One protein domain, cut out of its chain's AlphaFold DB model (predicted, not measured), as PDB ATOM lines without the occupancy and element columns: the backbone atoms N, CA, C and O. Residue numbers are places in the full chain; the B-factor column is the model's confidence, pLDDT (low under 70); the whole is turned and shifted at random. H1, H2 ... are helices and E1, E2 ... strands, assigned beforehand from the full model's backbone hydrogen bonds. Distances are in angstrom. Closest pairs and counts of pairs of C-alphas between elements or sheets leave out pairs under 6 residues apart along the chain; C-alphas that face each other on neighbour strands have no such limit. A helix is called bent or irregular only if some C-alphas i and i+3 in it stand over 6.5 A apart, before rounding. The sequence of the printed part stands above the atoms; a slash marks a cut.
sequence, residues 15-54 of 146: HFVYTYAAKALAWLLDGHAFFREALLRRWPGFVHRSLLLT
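What this domain is: This is residues 15 to 54 of the 146 residues of the protein "Class I SAM-dependent methyltransferase" of Euryarchaeota archaeon (UniProt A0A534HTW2). Picture a two-stranded antiparallel ribbon, E1 and E2, with a small head of two short helices at one end of it. E1 leads into the head and E2 leads out again; between them H1 and H2 meet at a corner, H1 nearer to E1 and H2 nearer to E2, while the other ends of the two strands run away from the helices. The printed part has 40 residues, with two named strands and two named helices in the order E1, H1, H2, E2, and its class is mixed, helices and strands. The whole is compact, with a radius of gyration of the C-alphas of 9.7 A and spans of 27 by 19 by 18 A.

Where its parts are: Find C-alpha 15 at (21.228, -15.328, -34.828); from there E1 runs through residues 15 to 20, 16.7 A from first to last C-alpha. Its partner E2, residues 47 to 53, starts at C-alpha 47 at (14.155, -10.341, -21.700) and runs 19.2 A to C-alpha 53 at (27.690, -17.349, -33.398). Between the strands, look for H1 at residues 23 to 30, 11.0 A long, and H2 at residues 33 to 42, 14.3 A long. H1 is irregular, with C-alphas 24 and 27 at 7.2 A, and its line is a rough one.

How they stand to each other: Begin with the sheet, where E1 and E2 are antiparallel neighbours at 151 degrees between their directions. Look at C-alphas 18 and 49, which face each other at 4.7 A, then at N 17 and O 50, 2.9 A apart, and N 48 and O 19, 2.8 A apart, both within hydrogen-bond range. From E1, go to H1: their closest C-alphas are those of Tyr 20 and Ala 26, 6.1 A apart. H1 and H2 only just touch, with 3 pairs of C-alphas within 8 A, and they touch only at the corner by their link. There the closest C-alphas are those of Leu 29 and Arg 36, 5.6 A apart; the two helices run opposite ways at a steep tilt of 57 degrees. From H2, return to E2 at their closest C-alphas, those of Leu 40 and Val 47, 5.3 A apart. E1 and H2 are apart, and so are H1 and E2. In H2 every O i to N i+4 pair is within hydrogen-bond range; in H1, 2 of 4 are.

The domain as a whole: Look for the two C-alphas farthest apart at Arg 42 and Thr 54, 29.5 A from each other. The first and last printed C-alphas, those of His 15 and Thr 54, are 8.9 A apart. The printed part has no cut, and the links E1 to H1, H1 to H2 and H2 to E2 are tight. In the B-factor column, the mean pLDDT of the printed part is 85.0, and no printed residue is under 70 in this predicted model.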
ATOM      1  N   HIS A  15      22.637 -15.556 -35.139       89.38
ATOM      2  CA  HIS A  15      21.228 -15.328 -34.828       89.38
ATOM      3  C   HIS A  15      21.044 -14.940 -33.359       89.38
ATOM      4  O   HIS A  15      21.883 -15.224 -32.502       89.38
ATOM      5  N   PHE A  16      19.949 -14.239 -33.062       88.31
ATOM      6  CA  PHE A  16      19.626 -13.866 -31.689       88.31
ATOM      7  C   PHE A  16      18.880 -14.991 -30.983       88.31
ATOM      8  O   PHE A  16      17.862 -15.473 -31.474       88.31
ATOM      9  N   VAL A  17      19.342 -15.326 -29.781       87.38
ATOM     10  CA  VAL A  17      18.640 -16.207 -28.849       87.38
ATOM     11  C   VAL A  17      18.121 -15.366 -27.692       87.38
ATOM     12  O   VAL A  17      18.825 -14.496 -27.161       87.38
ATOM     13  N   TYR A  18      16.877 -15.623 -27.302       86.44
ATOM     14  CA  TYR A  18      16.183 -14.883 -26.260       86.44
ATOM     15  C   TYR A  18      15.912 -15.796 -25.071       86.44
ATOM     16  O   TYR A  18      15.468 -16.931 -25.214       86.44
ATOM     17  N   THR A  19      16.180 -15.287 -23.875       87.44
ATOM     18  CA  THR A  19      15.820 -15.942 -22.620       87.44
ATOM     19  C   THR A  19      14.986 -14.990 -21.780       87.44
ATOM     20  O   THR A  19      15.122 -13.769 -21.869       87.44
ATOM     21  N   TYR A  20      14.086 -15.551 -20.981       86.94
ATOM     22  CA  TYR A  20      13.081 -14.788 -20.249       86.94
ATOM     23  C   TYR A  20      13.193 -15.085 -18.760       86.94
ATOM     24  O   TYR A  20      13.352 -16.246 -18.371       86.94
ATOM     25  N   ALA A  21      13.058 -14.054 -17.925       85.12
ATOM     26  CA  ALA A  21      13.061 -14.202 -16.470       85.12
ATOM     27  C   ALA A  21      11.968 -15.185 -16.006       85.12
ATOM     28  O   ALA A  21      12.213 -16.056 -15.173       85.12
ATOM     29  N   ALA A  22      10.779 -15.111 -16.612       85.31
ATOM     30  CA  ALA A  22       9.717 -16.093 -16.429       85.31
ATOM     31  C   ALA A  22       9.725 -17.120 -17.571       85.31
ATOM     32  O   ALA A  22       9.054 -16.945 -18.587       85.31
ATOM     33  N   LYS A  23      10.450 -18.232 -17.386       76.69
ATOM     34  CA  LYS A  23      10.571 -19.312 -18.390       76.69
ATOM     35  C   LYS A  23       9.225 -19.866 -18.875       76.69
ATOM     36  O   LYS A  23       9.121 -20.280 -20.022       76.69
ATOM     37  N   ALA A  24       8.191 -19.843 -18.029       78.81
ATOM     38  CA  ALA A  24       6.842 -20.292 -18.386       78.81
ATOM     39  C   ALA A  24       6.193 -19.457 -19.509       78.81
ATOM     40  O   ALA A  24       5.332 -19.964 -20.219       78.81
ATOM     41  N   LEU A  25       6.624 -18.205 -19.695       76.00
ATOM     42  CA  LEU A  25       6.133 -17.302 -20.742       76.00
ATOM     43  C   LEU A  25       6.966 -17.362 -22.030       76.00
ATOM     44  O   LEU A  25       6.605 -16.705 -23.002       76.00
ATOM     45  N   ALA A  26       8.054 -18.144 -22.061       77.00
ATOM     46  CA  ALA A  26       8.945 -18.223 -23.219       77.00
ATOM     47  C   ALA A  26       8.194 -18.641 -24.490       77.00
ATOM     48  O   ALA A  26       8.268 -17.947 -25.499       77.00
ATOM     49  N   TRP A  27       7.352 -19.681 -24.400       74.06
ATOM     50  CA  TRP A  27       6.587 -20.171 -25.553       74.06
ATOM     51  C   TRP A  27       5.689 -19.082 -26.161       74.06
ATOM     52  O   TRP A  27       5.527 -19.027 -27.379       74.06
ATOM     53  N   LEU A  28       5.107 -18.211 -25.325       78.19
ATOM     54  CA  LEU A  28       4.223 -17.135 -25.772       78.19
ATOM     55  C   LEU A  28       5.001 -16.028 -26.497       78.19
ATOM     56  O   LEU A  28       4.447 -15.336 -27.342       78.19
ATOM     57  N   LEU A  29       6.275 -15.832 -26.164       76.75
ATOM     58  CA  LEU A  29       7.091 -14.737 -26.691       76.75
ATOM     59  C   LEU A  29       7.987 -15.166 -27.860       76.75
ATOM     60  O   LEU A  29       8.323 -14.331 -28.705       76.75
ATOM     61  N   ASP A  30       8.342 -16.447 -27.954       74.44
ATOM     62  CA  ASP A  30       9.215 -16.969 -29.011       74.44
ATOM     63  C   ASP A  30       8.570 -16.836 -30.396       74.44
ATOM     64  O   ASP A  30       9.200 -16.313 -31.319       74.44
ATOM     65  N   GLY A  31       7.272 -17.137 -30.515       74.44
ATOM     66  CA  GLY A  31       6.511 -16.964 -31.760       74.44
ATOM     67  C   GLY A  31       6.155 -15.514 -32.115       74.44
ATOM     68  O   GLY A  31       5.577 -15.260 -33.169       74.44
ATOM     69  N   HIS A  32       6.474 -14.541 -31.254       83.38
ATOM     70  CA  HIS A  32       5.952 -13.178 -31.351       83.38
ATOM     71  C   HIS A  32       7.061 -12.119 -31.279       83.38
ATOM     72  O   HIS A  32       7.195 -11.383 -30.298       83.38
ATOM     73  N   ALA A  33       7.829 -11.992 -32.369       83.56
ATOM     74  CA  ALA A  33       8.970 -11.074 -32.464       83.56
ATOM     75  C   ALA A  33       8.632  -9.624 -32.074       83.56
ATOM     76  O   ALA A  33       9.370  -9.000 -31.315       83.56
ATOM     77  N   PHE A  34       7.485  -9.106 -32.527       85.12
ATOM     78  CA  PHE A  34       7.050  -7.748 -32.196       85.12
ATOM     79  C   PHE A  34       6.852  -7.545 -30.685       85.12
ATOM     80  O   PHE A  34       7.377  -6.591 -30.109       85.12
ATOM     81  N   PHE A  35       6.127  -8.457 -30.031       85.62
ATOM     82  CA  PHE A  35       5.852  -8.367 -28.596       85.62
ATOM     83  C   PHE A  35       7.124  -8.524 -27.767       85.62
ATOM     84  O   PHE A  35       7.325  -7.787 -26.801       85.62
ATOM     85  N   ARG A  36       8.010  -9.433 -28.173       88.06
ATOM     86  CA  ARG A  36       9.306  -9.638 -27.529       88.06
ATOM     87  C   ARG A  36      10.180  -8.388 -27.573       88.06
ATOM     88  O   ARG A  36      10.715  -7.988 -26.542       88.06
ATOM     89  N   GLU A  37      10.290  -7.741 -28.731       86.81
ATOM     90  CA  GLU A  37      11.072  -6.505 -28.875       86.81
ATOM     91  C   GLU A  37      10.441  -5.330 -28.112       86.81
ATOM     92  O   GLU A  37      11.152  -4.539 -27.488       86.81
ATOM     93  N   ALA A  38       9.108  -5.232 -28.082       88.06
ATOM     94  CA  ALA A  38       8.414  -4.243 -27.257       88.06
ATOM     95  C   ALA A  38       8.696  -4.450 -25.757       88.06
ATOM     96  O   ALA A  38       8.964  -3.485 -25.033       88.06
ATOM     97  N   LEU A  39       8.690  -5.705 -25.299       86.75
ATOM     98  CA  LEU A  39       8.960  -6.068 -23.910       86.75
ATOM     99  C   LEU A  39      10.423  -5.825 -23.525       86.75
ATOM    100  O   LEU A  39      10.670  -5.248 -22.471       86.75
ATOM    101  N   LEU A  40      11.380  -6.174 -24.392       86.94
ATOM    102  CA  LEU A  40      12.807  -5.890 -24.195       86.94
ATOM    103  C   LEU A  40      13.065  -4.388 -24.004       86.94
ATOM    104  O   LEU A  40      13.799  -3.993 -23.101       86.94
ATOM    105  N   ARG A  41      12.429  -3.540 -24.825       87.81
ATOM    106  CA  ARG A  41      12.551  -2.076 -24.720       87.81
ATOM    107  C   ARG A  41      11.938  -1.529 -23.436       87.81
ATOM    108  O   ARG A  41      12.442  -0.552 -22.891       87.81
ATOM    109  N   ARG A  42      10.823  -2.111 -22.983       91.56
ATOM    110  CA  ARG A  42      10.102  -1.630 -21.800       91.56
ATOM    111  C   ARG A  42      10.737  -2.122 -20.501       91.56
ATOM    112  O   ARG A  42      10.841  -1.325 -19.577       91.56
ATOM    113  N   TRP A  43      11.158  -3.387 -20.443       87.69
ATOM    114  CA  TRP A  43      11.693  -4.080 -19.266       87.69
ATOM    115  C   TRP A  43      12.935  -4.920 -19.630       87.69
ATOM    116  O   TRP A  43      12.849  -6.146 -19.755       87.69
ATOM    117  N   PRO A  44      14.119  -4.292 -19.750       83.31
ATOM    118  CA  PRO A  44      15.338  -4.965 -20.212       83.31
ATOM    119  C   PRO A  44      15.846  -6.070 -19.270       83.31
ATOM    120  O   PRO A  44      16.593  -6.940 -19.698       83.31
ATOM    121  N   GLY A  45      15.432  -6.076 -17.997       84.38
ATOM    122  CA  GLY A  45      15.749  -7.157 -17.055       84.38
ATOM    123  C   GLY A  45      14.886  -8.415 -17.220       84.38
ATOM    124  O   GLY A  45      15.204  -9.449 -16.642       84.38
ATOM    125  N   PHE A  46      13.788  -8.341 -17.982       87.06
ATOM    126  CA  PHE A  46      12.872  -9.467 -18.177       87.06
ATOM    127  C   PHE A  46      13.234 -10.318 -19.397       87.06
ATOM    128  O   PHE A  46      13.065 -11.536 -19.363       87.06
ATOM    129  N   VAL A  47      13.720  -9.679 -20.465       87.31
ATOM    130  CA  VAL A  47      14.155 -10.341 -21.700       87.31
ATOM    131  C   VAL A  47      15.657 -10.164 -21.831       87.31
ATOM    132  O   VAL A  47      16.142  -9.048 -21.988       87.31
ATOM    133  N   HIS A  48      16.396 -11.264 -21.811       87.50
ATOM    134  CA  HIS A  48      17.820 -11.257 -22.090       87.50
ATOM    135  C   HIS A  48      18.062 -11.738 -23.522       87.50
ATOM    136  O   HIS A  48      17.686 -12.853 -23.889       87.50
ATOM    137  N   ARG A  49      18.672 -10.872 -24.336       89.19
ATOM    138  CA  ARG A  49      19.031 -11.151 -25.730       89.19
ATOM    139  C   ARG A  49      20.525 -11.430 -25.823       89.19
ATOM    140  O   ARG A  49      21.329 -10.593 -25.423       89.19
ATOM    141  N   SER A  50      20.870 -12.560 -26.422       89.69
ATOM    142  CA  SER A  50      22.250 -12.963 -26.695       89.69
ATOM    143  C   SER A  50      22.444 -13.210 -28.189       89.69
ATOM    144  O   SER A  50      21.515 -13.647 -28.869       89.69
ATOM    145  N   LEU A  51      23.627 -12.879 -28.709       91.19
ATOM    146  CA  LEU A  51      24.022 -13.220 -30.073       91.19
ATOM    147  C   LEU A  51      24.718 -14.580 -30.037       91.19
ATOM    148  O   LEU A  51      25.758 -14.707 -29.391       91.19
ATOM    149  N   LEU A  52      24.152 -15.572 -30.719       91.00
ATOM    150  CA  LEU A  52      24.812 -16.851 -30.936       91.00
ATOM    151  C   LEU A  52      25.577 -16.783 -32.258       91.00
ATOM    152  O   LEU A  52      25.006 -16.407 -33.284       91.00
ATOM    153  N   LEU A  53      26.856 -17.148 -32.218       92.69
ATOM    154  CA  LEU A  53      27.690 -17.349 -33.398       92.69
ATOM    155  C   LEU A  53      27.993 -18.836 -33.535       92.69
ATOM    156  O   LEU A  53      28.283 -19.499 -32.539       92.69
ATOM    157  N   THR A  54      27.935 -19.336 -34.760       91.62
ATOM    158  CA  THR A  54      28.271 -20.724 -35.097       91.62
ATOM    159  C   THR A  54      29.567 -20.768 -35.900       91.62
ATOM    160  O   THR A  54      30.050 -19.743 -36.387       91.62
TER     161      THR A  54